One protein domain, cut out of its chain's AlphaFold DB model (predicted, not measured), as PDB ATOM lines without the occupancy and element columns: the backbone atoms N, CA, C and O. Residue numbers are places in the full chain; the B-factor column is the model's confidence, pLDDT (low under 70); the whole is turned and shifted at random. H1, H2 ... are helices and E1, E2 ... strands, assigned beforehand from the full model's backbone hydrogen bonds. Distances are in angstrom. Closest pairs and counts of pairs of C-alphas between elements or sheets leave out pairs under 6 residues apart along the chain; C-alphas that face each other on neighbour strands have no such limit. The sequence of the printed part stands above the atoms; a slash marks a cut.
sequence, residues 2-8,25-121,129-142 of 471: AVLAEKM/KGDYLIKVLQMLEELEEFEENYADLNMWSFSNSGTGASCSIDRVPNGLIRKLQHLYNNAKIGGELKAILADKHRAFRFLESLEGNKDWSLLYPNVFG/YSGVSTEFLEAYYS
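What this domain is: This is residues 2 to 8, 25 to 121 and 129 to 142 of the 471 residues of an uncharacterized protein of Arachidicoccus ginsenosidivorans (UniProt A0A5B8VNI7). Four helices, H2, H3, H4 and H5, pack together as a small crossed cluster; the two-stranded hairpin E1 and E2 reaches out from one side, with its tip, residues 56 to 61, sticking out, while H6 and then E3 lie toward the other side. H1 is a separate piece standing free beyond a cut. The printed part has 118 residues, with six named helices and three named strands in the order H1 H2 E1 E2 H3 H4 H5 E3 H6; the class is mixed, and the one sheet, E1 - E2, is antiparallel. It is only just loose, close to compact, with a radius of gyration of the C-alphas of 16.3 A, and it is flat, spanning 50 by 44 by 22 A.

Where its parts are: Find C-alpha 2 at (33.971, 31.567, 41.859), where H1, residues 2 to 8, begins. After the cut, H2 runs over residues 25 to 38, 20.4 A long, from C-alpha 25 at (30.620, 64.424, 42.022). E1, residues 49 to 55, is 19.4 A long, and E2, residues 62 to 68, is 18.9 A. Then come H3, residues 70 to 81, 16.2 A; H4, residues 86 to 94; H5, residues 96 to 107, 16.6 A; and E3, residues 117 to 120. H6, residues 134 to 142, ends at C-alpha 142 at (11.038, 57.895, 52.631).

How they stand to each other: Begin at H3, the hub, which touches four helices. Its residues 76 to 81 touch H2, closest at the C-alphas of Leu 33 and Gln 77, 6.1 A, at a steep tilt of 69 degrees, only just short of about perpendicular. H3 touches H5 at 65 degrees, a steep tilt, closest at C-alphas Leu 72 and Glu 107, 5.4 A. H3 and H4 touch only at the corner, closest at C-alphas Tyr 80 and Gly 86, 4.2 A. H3 and H6 only just touch, with 3 pairs of C-alphas within 8 A, closest at Leu 79 and Ala 139, 6.8 A. In the hairpin E1 and E2, look for N 51 and O 66, 2.8 A apart, within hydrogen-bond range. E3 pairs with no named strand, but its residues 117 to 118 pair antiparallel with residues 129 to 130. Every O i to N i+4 pair is within hydrogen-bond range in H1, H2, H4 and H6; in H3 it is 7 of 8, in H5 6 of 8.

The domain as a whole: The C-alphas of Ala 2 and Gly 121, the two farthest apart, are 56.7 A apart. Residues 9 to 24 are not printed, a gap of 25.7 A between C-alphas 8 and 25; residues 122 to 128 are missing too, 10.9 A between C-alphas 121 and 129. Of the links printed whole, none is long. Confidence is low, with pLDDT under 70, in residues 2 to 8, 38 to 48 and 50 to 66.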
ATOM      1  N   ALA A   2      33.242  31.850  43.110       30.16
ATOM      2  CA  ALA A   2      33.971  31.567  41.859       30.16
ATOM      3  C   ALA A   2      33.676  32.561  40.707       30.16
ATOM      4  O   ALA A   2      34.594  32.997  40.025       30.16
ATOM      5  N   VAL A   3      32.425  33.017  40.571       33.94
ATOM      6  CA  VAL A   3      31.984  33.919  39.482       33.94
ATOM      7  C   VAL A   3      32.575  35.341  39.588       33.94
ATOM      8  O   VAL A   3      32.814  36.000  38.581       33.94
ATOM      9  N   LEU A   4      32.879  35.807  40.808       28.89
ATOM     10  CA  LEU A   4      33.522  37.110  41.051       28.89
ATOM     11  C   LEU A   4      35.011  37.090  40.681       28.89
ATOM     12  O   LEU A   4      35.527  38.059  40.128       28.89
ATOM     13  N   ALA A   5      35.688  35.975  40.966       33.28
ATOM     14  CA  ALA A   5      37.090  35.779  40.620       33.28
ATOM     15  C   ALA A   5      37.288  35.661  39.097       33.28
ATOM     16  O   ALA A   5      38.249  36.217  38.572       33.28
ATOM     17  N   GLU A   6      36.351  35.024  38.385       31.86
ATOM     18  CA  GLU A   6      36.368  34.958  36.916       31.86
ATOM     19  C   GLU A   6      36.076  36.317  36.258       31.86
ATOM     20  O   GLU A   6      36.749  36.684  35.298       31.86
ATOM     21  N   LYS A   7      35.150  37.127  36.798       35.84
ATOM     22  CA  LYS A   7      34.908  38.489  36.274       35.84
ATOM     23  C   LYS A   7      36.078  39.446  36.541       35.84
ATOM     24  O   LYS A   7      36.407  40.242  35.667       35.84
ATOM     25  N   MET A   8      36.765  39.338  37.685       36.50
ATOM     26  CA  MET A   8      37.979  40.127  37.962       36.50
ATOM     27  C   MET A   8      39.175  39.739  37.074       36.50
ATOM     28  O   MET A   8      40.065  40.561  36.876       36.50
ATOM     29  N   LYS A  25      30.990  65.576  41.172       73.88
ATOM     30  CA  LYS A  25      30.620  64.424  42.022       73.88
ATOM     31  C   LYS A  25      29.278  63.794  41.618       73.88
ATOM     32  O   LYS A  25      29.149  62.575  41.623       73.88
ATOM     33  N   GLY A  26      28.298  64.613  41.232       76.06
ATOM     34  CA  GLY A  26      27.001  64.130  40.755       76.06
ATOM     35  C   GLY A  26      27.081  63.358  39.435       76.06
ATOM     36  O   GLY A  26      26.476  62.296  39.327       76.06
ATOM     37  N   ASP A  27      27.897  63.810  38.480       79.06
ATOM     38  CA  ASP A  27      28.087  63.123  37.197       79.06
ATOM     39  C   ASP A  27      28.730  61.735  37.386       79.06
ATOM     40  O   ASP A  27      28.344  60.759  36.740       79.06
ATOM     41  N   TYR A  28      29.687  61.622  38.318       78.12
ATOM     42  CA  TYR A  28      30.292  60.337  38.679       78.12
ATOM     43  C   TYR A  28      29.264  59.392  39.311       78.12
ATOM     44  O   TYR A  28      29.179  58.226  38.933       78.12
ATOM     45  N   LEU A  29      28.438  59.904  40.227       82.62
ATOM     46  CA  LEU A  29      27.379  59.116  40.856       82.62
ATOM     47  C   LEU A  29      26.347  58.613  39.844       82.62
ATOM     48  O   LEU A  29      25.898  57.484  39.981       82.62
ATOM     49  N   ILE A  30      26.016  59.379  38.799       83.19
ATOM     50  CA  ILE A  30      25.139  58.892  37.720       83.19
ATOM     51  C   ILE A  30      25.739  57.650  37.046       83.19
ATOM     52  O   ILE A  30      25.033  56.656  36.885       83.19
ATOM     53  N   LYS A  31      27.034  57.676  36.694       80.94
ATOM     54  CA  LYS A  31      27.719  56.514  36.099       80.94
ATOM     55  C   LYS A  31      27.742  55.318  37.046       80.94
ATOM     56  O   LYS A  31      27.530  54.189  36.621       80.94
ATOM     57  N   VAL A  32      27.985  55.564  38.332       81.31
ATOM     58  CA  VAL A  32      27.975  54.518  39.361       81.31
ATOM     59  C   VAL A  32      26.600  53.871  39.456       81.31
ATOM     60  O   VAL A  32      26.512  52.653  39.440       81.31
ATOM     61  N   LEU A  33      25.530  54.664  39.493       82.94
ATOM     62  CA  LEU A  33      24.162  54.152  39.559       82.94
ATOM     63  C   LEU A  33      23.792  53.328  38.317       82.94
ATOM     64  O   LEU A  33      23.157  52.294  38.465       82.94
ATOM     65  N   GLN A  34      24.245  53.732  37.124       83.00
ATOM     66  CA  GLN A  34      24.089  52.948  35.889       83.00
ATOM     67  C   GLN A  34      24.803  51.594  35.970       83.00
ATOM     68  O   GLN A  34      24.195  50.565  35.703       83.00
ATOM     69  N   MET A  35      26.069  51.579  36.399       75.19
ATOM     70  CA  MET A  35      26.810  50.324  36.575       75.19
ATOM     71  C   MET A  35      26.152  49.420  37.623       75.19
ATOM     72  O   MET A  35      26.116  48.208  37.455       75.19
ATOM     73  N   LEU A  36      25.628  49.994  38.710       76.62
ATOM     74  CA  LEU A  36      24.947  49.238  39.762       76.62
ATOM     75  C   LEU A  36      23.590  48.676  39.314       76.62
ATOM     76  O   LEU A  36      23.209  47.607  39.777       76.62
ATOM     77  N   GLU A  37      22.873  49.367  38.426       75.12
ATOM     78  CA  GLU A  37      21.645  48.868  37.790       75.12
ATOM     79  C   GLU A  37      21.931  47.635  36.911       75.12
ATOM     80  O   GLU A  37      21.170  46.674  36.933       75.12
ATOM     81  N   GLU A  38      23.065  47.614  36.202       68.69
ATOM     82  CA  GLU A  38      23.495  46.491  35.348       68.69
ATOM     83  C   GLU A  38      24.009  45.268  36.136       68.69
ATOM     84  O   GLU A  38      24.145  44.172  35.587       68.69
ATOM     85  N   LEU A  39      24.314  45.439  37.425       64.44
ATOM     86  CA  LEU A  39      24.954  44.442  38.285       64.44
ATOM     87  C   LEU A  39      23.974  43.825  39.301       64.44
ATOM     88  O   LEU A  39      24.377  43.625  40.444       64.44
ATOM     89  N   GLU A  40      22.736  43.499  38.890       54.34
ATOM     90  CA  GLU A  40      21.566  42.997  39.671       54.34
ATOM     91  C   GLU A  40      21.836  42.102  40.919       54.34
ATOM     92  O   GLU A  40      20.981  41.993  41.791       54.34
ATOM     93  N   GLU A  41      23.008  41.476  41.066       50.66
ATOM     94  CA  GLU A  41      23.390  40.542  42.138       50.66
ATOM     95  C   GLU A  41      23.941  41.166  43.446       50.66
ATOM     96  O   GLU A  41      24.203  40.427  44.396       50.66
ATOM     97  N   PHE A  42      24.162  42.485  43.546       51.94
ATOM     98  CA  PHE A  42      24.928  43.072  44.670       51.94
ATOM     99  C   PHE A  42      24.125  43.829  45.738       51.94
ATOM    100  O   PHE A  42      24.732  44.467  46.602       51.94
ATOM    101  N   GLU A  43      22.790  43.734  45.755       52.59
ATOM    102  CA  GLU A  43      21.924  44.463  46.705       52.59
ATOM    103  C   GLU A  43      22.299  44.294  48.196       52.59
ATOM    104  O   GLU A  43      21.956  45.147  49.020       52.59
ATOM    105  N   GLU A  44      23.047  43.247  48.561       49.50
ATOM    106  CA  GLU A  44      23.287  42.890  49.961       49.50
ATOM    107  C   GLU A  44      24.630  43.348  50.567       49.50
ATOM    108  O   GLU A  44      24.708  43.428  51.790       49.50
ATOM    109  N   ASN A  45      25.676  43.704  49.800       52.12
ATOM    110  CA  ASN A  45      27.002  44.008  50.384       52.12
ATOM    111  C   ASN A  45      27.821  45.052  49.604       52.12
ATOM    112  O   ASN A  45      28.832  44.728  48.979       52.12
ATOM    113  N   TYR A  46      27.447  46.329  49.684       59.88
ATOM    114  CA  TYR A  46      28.304  47.401  49.169       59.88
ATOM    115  C   TYR A  46      29.289  47.911  50.233       59.88
ATOM    116  O   TYR A  46      28.924  48.219  51.370       59.88
ATOM    117  N   ALA A  47      30.559  48.013  49.844       58.59
ATOM    118  CA  ALA A  47      31.577  48.784  50.548       58.59
ATOM    119  C   ALA A  47      31.476  50.264  50.138       58.59
ATOM    120  O   ALA A  47      30.923  50.585  49.087       58.59
ATOM    121  N   ASP A  48      32.003  51.171  50.960       64.25
ATOM    122  CA  ASP A  48      32.029  52.592  50.607       64.25
ATOM    123  C   ASP A  48      32.757  52.832  49.283       64.25
ATOM    124  O   ASP A  48      33.799  52.234  49.003       64.25
ATOM    125  N   LEU A  49      32.224  53.753  48.486       70.69
ATOM    126  CA  LEU A  49      32.815  54.118  47.211       70.69
ATOM    127  C   LEU A  49      33.861  55.206  47.438       70.69
ATOM    128  O   LEU A  49      33.548  56.299  47.909       70.69
ATOM    129  N   ASN A  50      35.106  54.915  47.080       67.56
ATOM    130  CA  ASN A  50      36.185  55.894  47.121       67.56
ATOM    131  C   ASN A  50      36.365  56.501  45.731       67.56
ATOM    132  O   ASN A  50      36.802  55.820  44.805       67.56
ATOM    133  N   MET A  51      36.054  57.785  45.591       67.56
ATOM    134  CA  MET A  51      36.286  58.534  44.362       67.56
ATOM    135  C   MET A  51      37.655  59.191  44.420       67.56
ATOM    136  O   MET A  51      37.942  59.983  45.316       67.56
ATOM    137  N   TRP A  52      38.495  58.882  43.441       66.44
ATOM    138  CA  TRP A  52      39.807  59.493  43.303       66.44
ATOM    139  C   TRP A  52      39.700  60.648  42.318       66.44
ATOM    140  O   TRP A  52      39.360  60.451  41.153       66.44
ATOM    141  N   SER A  53      39.970  61.859  42.795       62.88
ATOM    142  CA  SER A  53      39.970  63.069  41.976       62.88
ATOM    143  C   SER A  53      41.384  63.630  41.869       62.88
ATOM    144  O   SER A  53      42.109  63.725  42.862       62.88
ATOM    145  N   PHE A  54      41.767  63.988  40.645       62.38
ATOM    146  CA  PHE A  54      43.073  64.539  40.309       62.38
ATOM    147  C   PHE A  54      42.877  65.893  39.623       62.38
ATOM    148  O   PHE A  54      42.186  65.971  38.607       62.38
ATOM    149  N   SER A  55      43.489  66.954  40.155       58.03
ATOM    150  CA  SER A  55      43.548  68.262  39.489       58.03
ATOM    151  C   SER A  55      44.989  68.643  39.171       58.03
ATOM    152  O   SER A  55      45.861  68.579  40.036       58.03
ATOM    153  N   ASN A  56      45.213  69.101  37.937       58.91
ATOM    154  CA  ASN A  56      46.491  69.641  37.459       58.91
ATOM    155  C   ASN A  56      46.428  71.167  37.261       58.91
ATOM    156  O   ASN A  56      47.029  71.714  36.334       58.91
ATOM    157  N   SER A  57      45.672  71.882  38.099       50.12
ATOM    158  CA  SER A  57      45.540  73.337  38.001       50.12
ATOM    159  C   SER A  57      46.785  74.059  38.536       50.12
ATOM    160  O   SER A  57      46.813  74.454  39.695       50.12
ATOM    161  N   GLY A  58      47.805  74.228  37.688       49.25
ATOM    162  CA  GLY A  58      48.825  75.297  37.710       49.25
ATOM    163  C   GLY A  58      49.807  75.411  38.891       49.25
ATOM    164  O   GLY A  58      50.913  75.900  38.689       49.25
ATOM    165  N   THR A  59      49.460  74.959  40.096       51.78
ATOM    166  CA  THR A  59      50.259  75.111  41.329       51.78
ATOM    167  C   THR A  59      50.675  73.777  41.962       51.78
ATOM    168  O   THR A  59      51.191  73.761  43.075       51.78
ATOM    169  N   GLY A  60      50.484  72.659  41.252       51.97
ATOM    170  CA  GLY A  60      50.828  71.301  41.693       51.97
ATOM    171  C   GLY A  60      49.665  70.321  41.519       51.97
ATOM    172  O   GLY A  60      48.510  70.737  41.456       51.97
ATOM    173  N   ALA A  61      49.973  69.025  41.417       54.19
ATOM    174  CA  ALA A  61      48.963  67.971  41.366       54.19
ATOM    175  C   ALA A  61      48.293  67.836  42.742       54.19
ATOM    176  O   ALA A  61      48.958  67.472  43.713       54.19
ATOM    177  N   SER A  62      46.994  68.125  42.842       54.41
ATOM    178  CA  SER A  62      46.217  67.810  44.045       54.41
ATOM    179  C   SER A  62      45.470  66.494  43.843       54.41
ATOM    180  O   SER A  62      44.746  66.314  42.863       54.41
ATOM    181  N   CYS A  63      45.686  65.559  44.770       62.09
ATOM    182  CA  CYS A  63      44.948  64.304  44.857       62.09
ATOM    183  C   CYS A  63      43.984  64.403  46.037       62.09
ATOM    184  O   CYS A  63      44.424  64.590  47.172       62.09
ATOM    185  N   SER A  64      42.687  64.265  45.780       60.78
ATOM    186  CA  SER A  64      41.665  64.170  46.826       60.78
ATOM    187  C   SER A  64      40.885  62.873  46.672       60.78
ATOM    188  O   SER A  64      40.401  62.551  45.584       60.78
ATOM    189  N   ILE A  65      40.769  62.134  47.776       63.59
ATOM    190  CA  ILE A  65      39.896  60.967  47.876       63.59
ATOM    191  C   ILE A  65      38.601  61.437  48.523       63.59
ATOM    192  O   ILE A  65      38.589  61.802  49.697       63.59
ATOM    193  N   ASP A  66      37.523  61.421  47.751       66.81
ATOM    194  CA  ASP A  66      36.178  61.695  48.235       66.81
ATOM    195  C   ASP A  66      35.481  60.358  48.502       66.81
ATOM    196  O   ASP A  66      35.201  59.586  47.583       66.81
ATOM    197  N   ARG A  67      35.199  60.064  49.771       71.88
ATOM    198  CA  ARG A  67      34.447  58.865  50.158       71.88
ATOM    199  C   ARG A  67      32.951  59.153  50.058       71.88
ATOM    200  O   ARG A  67      32.472  60.153  50.589       71.88
ATOM    201  N   VAL A  68      32.214  58.278  49.385       76.31
ATOM    202  CA  VAL A  68      30.748  58.276  49.360       76.31
ATOM    203  C   VAL A  68      30.289  57.112  50.234       76.31
ATOM    204  O   VAL A  68      30.550  55.957  49.880       76.31
ATOM    205  N   PRO A  69      29.640  57.384  51.380       79.81
ATOM    206  CA  PRO A  69      29.180  56.320  52.262       79.81
ATOM    207  C   PRO A  69      28.189  55.401  51.552       79.81
ATOM    208  O   PRO A  69      27.299  55.876  50.844       79.81
ATOM    209  N   ASN A  70      28.271  54.097  51.812       80.56
ATOM    210  CA  ASN A  70      27.337  53.106  51.276       80.56
ATOM    211  C   ASN A  70      25.868  53.494  51.555       80.56
ATOM    212  O   ASN A  70      25.012  53.421  50.677       80.56
ATOM    213  N   GLY A  71      25.582  54.017  52.753       83.38
ATOM    214  CA  GLY A  71      24.240  54.489  53.104       83.38
ATOM    215  C   GLY A  71      23.686  55.548  52.143       83.38
ATOM    216  O   GLY A  71      22.495  55.528  51.845       83.38
ATOM    217  N   LEU A  72      24.531  56.436  51.609       87.69
ATOM    218  CA  LEU A  72      24.124  57.423  50.607       87.69
ATOM    219  C   LEU A  72      23.897  56.769  49.234       87.69
ATOM    220  O   LEU A  72      22.923  57.097  48.561       87.69
ATOM    221  N   ILE A  73      24.752  55.822  48.838       86.31
ATOM    222  CA  ILE A  73      24.633  55.105  47.556       86.31
ATOM    223  C   ILE A  73      23.321  54.327  47.488       86.31
ATOM    224  O   ILE A  73      22.610  54.438  46.497       86.31
ATOM    225  N   ARG A  74      22.952  53.616  48.560       85.88
ATOM    226  CA  ARG A  74      21.695  52.853  48.614       85.88
ATOM    227  C   ARG A  74      20.468  53.736  48.414       85.88
ATOM    228  O   ARG A  74      19.604  53.409  47.608       85.88
ATOM    229  N   LYS A  75      20.425  54.892  49.084       91.88
ATOM    230  CA  LYS A  75      19.337  55.866  48.908       91.88
ATOM    231  C   LYS A  75      19.260  56.367  47.473       91.88
ATOM    232  O   LYS A  75      18.184  56.438  46.889       91.88
ATOM    233  N   LEU A  76      20.410  56.714  46.895       92.44
ATOM    234  CA  LEU A  76      20.487  57.151  45.506       92.44
ATOM    235  C   LEU A  76      20.029  56.052  44.547       92.44
ATOM    236  O   LEU A  76      19.305  56.362  43.611       92.44
ATOM    237  N   GLN A  77      20.386  54.791  44.798       89.00
ATOM    238  CA  GLN A  77      19.975  53.645  43.990       89.00
ATOM    239  C   GLN A  77      18.464  53.411  44.057       89.00
ATOM    240  O   GLN A  77      17.831  53.283  43.013       89.00
ATOM    241  N   HIS A  78      17.854  53.457  45.244       90.69
ATOM    242  CA  HIS A  78      16.396  53.358  45.373       90.69
ATOM    243  C   HIS A  78      15.667  54.475  44.609       90.69
ATOM    244  O   HIS A  78      14.702  54.216  43.888       90.69
ATOM    245  N   LEU A  79      16.143  55.720  44.732       94.06
ATOM    246  CA  LEU A  79      15.578  56.859  44.002       94.06
ATOM    247  C   LEU A  79      15.799  56.735  42.489       94.06
ATOM    248  O   LEU A  79      14.924  57.098  41.707       94.06
ATOM    249  N   TYR A  80      16.958  56.229  42.072       91.75
ATOM    250  CA  TYR A  80      17.341  56.078  40.672       91.75
ATOM    251  C   TYR A  80      16.529  54.986  39.967       91.75
ATOM    252  O   TYR A  80      16.004  55.227  38.880       91.75
ATOM    253  N   ASN A  81      16.361  53.831  40.617       88.50
ATOM    254  CA  ASN A  81      15.632  52.672  40.092       88.50
ATOM    255  C   ASN A  81      14.112  52.907  40.024       88.50
ATOM    256  O   ASN A  81      13.376  52.155  39.383       88.50
ATOM    257  N   ASN A  82      13.601  53.957  40.671       90.44
ATOM    258  CA  ASN A  82      12.197  54.319  40.572       90.44
ATOM    259  C   ASN A  82      11.909  55.005  39.224       90.44
ATOM    260  O   ASN A  82      12.207  56.184  39.021       90.44
ATOM    261  N   ALA A  83      11.247  54.274  38.323       90.75
ATOM    262  CA  ALA A  83      10.956  54.699  36.952       90.75
ATOM    263  C   ALA A  83      10.242  56.061  36.828       90.75
ATOM    264  O   ALA A  83      10.387  56.735  35.810       90.75
ATOM    265  N   LYS A  84       9.482  56.489  37.848       94.06
ATOM    266  CA  LYS A  84       8.772  57.777  37.820       94.06
ATOM    267  C   LYS A  84       9.682  58.974  38.099       94.06
ATOM    268  O   LYS A  84       9.388  60.068  37.632       94.06
ATOM    269  N   ILE A  85      10.756  58.778  38.866       96.00
ATOM    270  CA  ILE A  85      11.551  59.873  39.449       96.00
ATOM    271  C   ILE A  85      13.046  59.784  39.120       96.00
ATOM    272  O   ILE A  85      13.770  60.761  39.304       96.00
ATOM    273  N   GLY A  86      13.524  58.658  38.579       91.88
ATOM    274  CA  GLY A  86      14.936  58.455  38.247       91.88
ATOM    275  C   GLY A  86      15.470  59.480  37.241       91.88
ATOM    276  O   GLY A  86      16.597  59.954  37.371       91.88
ATOM    277  N   GLY A  87      14.646  59.910  36.277       94.50
ATOM    278  CA  GLY A  87      15.003  60.997  35.355       94.50
ATOM    279  C   GLY A  87      15.204  62.346  36.059       94.50
ATOM    280  O   GLY A  87      16.143  63.078  35.746       94.50
ATOM    281  N   GLU A  88      14.368  62.651  37.053       95.25
ATOM    282  CA  GLU A  88      14.483  63.863  37.869       95.25
ATOM    283  C   GLU A  88      15.725  63.811  38.774       95.25
ATOM    284  O   GLU A  88      16.453  64.800  38.869       95.25
ATOM    285  N   LEU A  89      16.053  62.640  39.337       95.69
ATOM    286  CA  LEU A  89      17.304  62.433  40.073       95.69
ATOM    287  C   LEU A  89      18.534  62.694  39.192       95.69
ATOM    288  O   LEU A  89      19.429  63.432  39.606       95.69
ATOM    289  N   LYS A  90      18.574  62.134  37.972       93.06
ATOM    290  CA  LYS A  90      19.673  62.369  37.016       93.06
ATOM    291  C   LYS A  90      19.855  63.866  36.748       93.06
ATOM    292  O   LYS A  90      20.980  64.357  36.767       93.06
ATOM    293  N   ALA A  91      18.757  64.601  36.562       91.62
ATOM    294  CA  ALA A  91      18.800  66.045  36.344       91.62
ATOM    295  C   ALA A  91      19.331  66.822  37.564       91.62
ATOM    296  O   ALA A  91      20.088  67.778  37.397       91.62
ATOM    297  N   ILE A  92      18.973  66.414  38.788       92.88
ATOM    298  CA  ILE A  92      19.488  67.021  40.027       92.88
ATOM    299  C   ILE A  92      20.995  66.781  40.172       92.88
ATOM    300  O   ILE A  92      21.724  67.705  40.535       92.88
ATOM    301  N   LEU A  93      21.458  65.561  39.887       90.56
ATOM    302  CA  LEU A  93      22.868  65.184  40.003       90.56
ATOM    303  C   LEU A  93      23.749  65.828  38.918       90.56
ATOM    304  O   LEU A  93      24.900  66.152  39.203       90.56
ATOM    305  N   ALA A  94      23.217  66.069  37.717       88.00
ATOM    306  CA  ALA A  94      23.948  66.722  36.627       88.00
ATOM    307  C   ALA A  94      24.196  68.230  36.868       88.00
ATOM    308  O   ALA A  94      25.126  68.817  36.313       88.00
ATOM    309  N   ASP A  95      23.387  68.892  37.705       84.62
ATOM    310  CA  ASP A  95      23.607  70.293  38.083       84.62
ATOM    311  C   ASP A  95      24.576  70.374  39.273       84.62
ATOM    312  O   ASP A  95      24.189  70.173  40.425       84.62
ATOM    313  N   LYS A  96      25.839  70.740  39.008       76.75
ATOM    314  CA  LYS A  96      26.906  70.839  40.025       76.75
ATOM    315  C   LYS A  96      26.515  71.680  41.251       76.75
ATOM    316  O   LYS A  96      26.927  71.350  42.363       76.75
ATOM    317  N   HIS A  97      25.719  72.741  41.084       76.25
ATOM    318  CA  HIS A  97      25.310  73.604  42.196       76.25
ATOM    319  C   HIS A  97      24.214  72.971  43.061       76.25
ATOM    320  O   HIS A  97      24.192  73.181  44.278       76.25
ATOM    321  N   ARG A  98      23.309  72.196  42.454       84.19
ATOM    322  CA  ARG A  98      22.231  71.494  43.168       84.19
ATOM    323  C   ARG A  98      22.722  70.196  43.789       84.19
ATOM    324  O   ARG A  98      22.418  69.946  44.953       84.19
ATOM    325  N   ALA A  99      23.508  69.429  43.039       86.81
ATOM    326  CA  ALA A  99      23.995  68.108  43.407       86.81
ATOM    327  C   ALA A  99      24.724  68.121  44.752       86.81
ATOM    328  O   ALA A  99      24.404  67.318  45.619       86.81
ATOM    329  N   PHE A 100      25.641  69.070  44.972       84.81
ATOM    330  CA  PHE A 100      26.390  69.151  46.230       84.81
ATOM    331  C   PHE A 100      25.465  69.259  47.455       84.81
ATOM    332  O   PHE A 100      25.536  68.431  48.360       84.81
ATOM    333  N   ARG A 101      24.542  70.234  47.453       88.69
ATOM    334  CA  ARG A 101      23.608  70.450  48.575       88.69
ATOM    335  C   ARG A 101      22.583  69.328  48.707       88.69
ATOM    336  O   ARG A 101      22.183  69.000  49.816       88.69
ATOM    337  N   PHE A 102      22.137  68.764  47.586       94.25
ATOM    338  CA  PHE A 102      21.225  67.624  47.584       94.25
ATOM    339  C   PHE A 102      21.855  66.411  48.275       94.25
ATOM    340  O   PHE A 102      21.233  65.829  49.162       94.25
ATOM    341  N   LEU A 103      23.092  66.068  47.903       91.69
ATOM    342  CA  LEU A 103      23.829  64.940  48.472       91.69
ATOM    343  C   LEU A 103      24.097  65.147  49.964       91.69
ATOM    344  O   LEU A 103      23.834  64.241  50.747       91.69
ATOM    345  N   GLU A 104      24.523  66.348  50.366       90.44
ATOM    346  CA  GLU A 104      24.727  66.700  51.778       90.44
ATOM    347  C   GLU A 104      23.434  66.546  52.601       90.44
ATOM    348  O   GLU A 104      23.442  65.966  53.690       90.44
ATOM    349  N   SER A 105      22.296  67.021  52.077       94.19
ATOM    350  CA  SER A 105      20.992  66.858  52.728       94.19
ATOM    351  C   SER A 105      20.556  65.390  52.800       94.19
ATOM    352  O   SER A 105      20.107  64.946  53.857       94.19
ATOM    353  N   LEU A 106      20.700  64.627  51.710       95.12
ATOM    354  CA  LEU A 106      20.289  63.221  51.637       95.12
ATOM    355  C   LEU A 106      21.130  62.325  52.560       95.12
ATOM    356  O   LEU A 106      20.590  61.453  53.245       95.12
ATOM    357  N   GLU A 107      22.442  62.558  52.612       91.38
ATOM    358  CA  GLU A 107      23.361  61.878  53.526       91.38
ATOM    359  C   GLU A 107      23.009  62.192  54.983       91.38
ATOM    360  O   GLU A 107      22.862  61.287  55.802       91.38
ATOM    361  N   GLY A 108      22.781  63.474  55.288       92.75
ATOM    362  CA  GLY A 108      22.463  63.949  56.631       92.75
ATOM    363  C   GLY A 108      21.031  63.690  57.114       92.75
ATOM    364  O   GLY A 108      20.709  64.126  58.218       92.75
ATOM    365  N   ASN A 109      20.170  63.033  56.324       94.38
ATOM    366  CA  ASN A 109      18.732  62.861  56.606       94.38
ATOM    367  C   ASN A 109      17.981  64.190  56.827       94.38
ATOM    368  O   ASN A 109      17.133  64.302  57.715       94.38
ATOM    369  N   LYS A 110      18.313  65.230  56.057       94.19
ATOM    370  CA  LYS A 110      17.758  66.582  56.215       94.19
ATOM    371  C   LYS A 110      16.804  66.929  55.080       94.19
ATOM    372  O   LYS A 110      16.980  66.476  53.959       94.19
ATOM    373  N   ASP A 111      15.844  67.806  55.359       92.19
ATOM    374  CA  ASP A 111      15.000  68.416  54.327       92.19
ATOM    375  C   ASP A 111      15.856  69.265  53.372       92.19
ATOM    376  O   ASP A 111      16.572  70.176  53.801       92.19
ATOM    377  N   TRP A 112      15.790  68.981  52.070       93.94
ATOM    378  CA  TRP A 112      16.507  69.753  51.059       93.94
ATOM    379  C   TRP A 112      15.658  70.932  50.578       93.94
ATOM    380  O   TRP A 112      14.501  70.790  50.180       93.94
ATOM    381  N   SER A 113      16.232  72.138  50.571       89.25
ATOM    382  CA  SER A 113      15.473  73.363  50.293       89.25
ATOM    383  C   SER A 113      14.814  73.390  48.911       89.25
ATOM    384  O   SER A 113      13.796  74.057  48.756       89.25
ATOM    385  N   LEU A 114      15.381  72.687  47.923       92.19
ATOM    386  CA  LEU A 114      14.876  72.655  46.546       92.19
ATOM    387  C   LEU A 114      13.914  71.495  46.269       92.19
ATOM    388  O   LEU A 114      13.528  71.288  45.129       92.19
ATOM    389  N   LEU A 115      13.438  70.788  47.294       93.12
ATOM    390  CA  LEU A 115      12.232  69.969  47.121       93.12
ATOM    391  C   LEU A 115      11.001  70.853  46.833       93.12
ATOM    392  O   LEU A 115      10.029  70.435  46.211       93.12
ATOM    393  N   TYR A 116      11.062  72.114  47.250       92.44
ATOM    394  CA  TYR A 116       9.945  73.046  47.253       92.44
ATOM    395  C   TYR A 116      10.115  74.115  46.179       92.44
ATOM    396  O   TYR A 116      11.249  74.405  45.774       92.44
ATOM    397  N   PRO A 117       9.012  74.755  45.751       89.19
ATOM    398  CA  PRO A 117       9.091  75.955  44.944       89.19
ATOM    399  C   PRO A 117      10.021  76.992  45.573       89.19
ATOM    400  O   PRO A 117       9.953  77.263  46.775       89.19
ATOM    401  N   ASN A 118      10.892  77.580  44.758       86.31
ATOM    402  CA  ASN A 118      11.856  78.575  45.208       86.31
ATOM    403  C   ASN A 118      12.026  79.687  44.167       86.31
ATOM    404  O   ASN A 118      11.703  79.512  42.998       86.31
ATOM    405  N   VAL A 119      12.526  80.839  44.599       83.75
ATOM    406  CA  VAL A 119      12.875  81.952  43.722       83.75
ATOM    407  C   VAL A 119      14.375  82.172  43.805       83.75
ATOM    408  O   VAL A 119      14.914  82.413  44.883       83.75
ATOM    409  N   PHE A 120      15.039  82.171  42.655       81.69
ATOM    410  CA  PHE A 120      16.448  82.529  42.550       81.69
ATOM    411  C   PHE A 120      16.625  83.928  41.958       81.69
ATOM    412  O   PHE A 120      15.867  84.343  41.083       81.69
ATOM    413  N   GLY A 121      17.656  84.643  42.414       78.38
ATOM    414  CA  GLY A 121      17.995  85.982  41.924       78.38
ATOM    415  C   GLY A 121      17.085  87.099  42.452       78.38
ATOM    416  O   GLY A 121      16.143  86.873  43.207       78.38
ATOM    417  N   TYR A 129      11.440  78.631  40.384       86.38
ATOM    418  CA  TYR A 129      11.683  77.201  40.368       86.38
ATOM    419  C   TYR A 129      10.480  76.494  40.983       86.38
ATOM    420  O   TYR A 129      10.016  76.865  42.058       86.38
ATOM    421  N   SER A 130       9.970  75.473  40.300       85.19
ATOM    422  CA  SER A 130       8.700  74.812  40.622       85.19
ATOM    423  C   SER A 130       8.768  73.798  41.768       85.19
ATOM    424  O   SER A 130       7.740  73.187  42.087       85.19
ATOM    425  N   GLY A 131       9.954  73.581  42.345       90.25
ATOM    426  CA  GLY A 131      10.228  72.424  43.194       90.25
ATOM    427  C   GLY A 131      10.305  71.129  42.387       90.25
ATOM    428  O   GLY A 131      10.170  71.148  41.157       90.25
ATOM    429  N   VAL A 132      10.493  70.023  43.105       94.44
ATOM    430  CA  VAL A 132      10.464  68.674  42.525       94.44
ATOM    431  C   VAL A 132       9.029  68.174  42.336       94.44
ATOM    432  O   VAL A 132       8.073  68.797  42.826       94.44
ATOM    433  N   SER A 133       8.861  67.064  41.617       95.94
ATOM    434  CA  SER A 133       7.577  66.356  41.530       95.94
ATOM    435  C   SER A 133       7.103  65.837  42.894       95.94
ATOM    436  O   SER A 133       7.892  65.641  43.822       95.94
ATOM    437  N   THR A 134       5.796  65.609  43.026       96.06
ATOM    438  CA  THR A 134       5.200  65.056  44.251       96.06
ATOM    439  C   THR A 134       5.762  63.676  44.562       96.06
ATOM    440  O   THR A 134       6.159  63.400  45.689       96.06
ATOM    441  N   GLU A 135       5.903  62.848  43.535       96.56
ATOM    442  CA  GLU A 135       6.457  61.505  43.593       96.56
ATOM    443  C   GLU A 135       7.910  61.520  44.073       96.56
ATOM    444  O   GLU A 135       8.286  60.698  44.910       96.56
ATOM    445  N   PHE A 136       8.718  62.472  43.591       97.44
ATOM    446  CA  PHE A 136      10.102  62.612  44.036       97.44
ATOM    447  C   PHE A 136      10.168  63.044  45.496       97.44
ATOM    448  O   PHE A 136      10.941  62.475  46.265       97.44
ATOM    449  N   LEU A 137       9.354  64.025  45.902       96.81
ATOM    450  CA  LEU A 137       9.324  64.489  47.287       96.81
ATOM    451  C   LEU A 137       8.967  63.347  48.246       96.81
ATOM    452  O   LEU A 137       9.604  63.193  49.285       96.81
ATOM    453  N   GLU A 138       7.969  62.537  47.901       96.50
ATOM    454  CA  GLU A 138       7.520  61.417  48.731       96.50
ATOM    455  C   GLU A 138       8.587  60.331  48.861       96.50
ATOM    456  O   GLU A 138       8.866  59.871  49.972       96.50
ATOM    457  N   ALA A 139       9.230  59.972  47.748       96.94
ATOM    458  CA  ALA A 139      10.340  59.030  47.760       96.94
ATOM    459  C   ALA A 139      11.523  59.573  48.578       96.94
ATOM    460  O   ALA A 139      12.065  58.865  49.424       96.94
ATOM    461  N   TYR A 140      11.862  60.855  48.422       96.94
ATOM    462  CA  TYR A 140      12.900  61.514  49.212       96.94
ATOM    463  C   TYR A 140      12.600  61.469  50.715       96.94
ATOM    464  O   TYR A 140      13.465  61.113  51.514       96.94
ATOM    465  N   TYR A 141      11.362  61.789  51.110       96.25
ATOM    466  CA  TYR A 141      10.922  61.731  52.506       96.25
ATOM    467  C   TYR A 141      10.992  60.314  53.084       96.25
ATOM    468  O   TYR A 141      11.262  60.159  54.277       96.25
ATOM    469  N   SER A 142      10.796  59.288  52.253       96.06
ATOM    470  CA  SER A 142      11.038  57.895  52.631       96.06
ATOM    471  C   SER A 142      12.515  57.623  52.919       96.06
ATOM    472  O   SER A 142      12.835  57.105  53.986       96.06
TER     473      SER A 142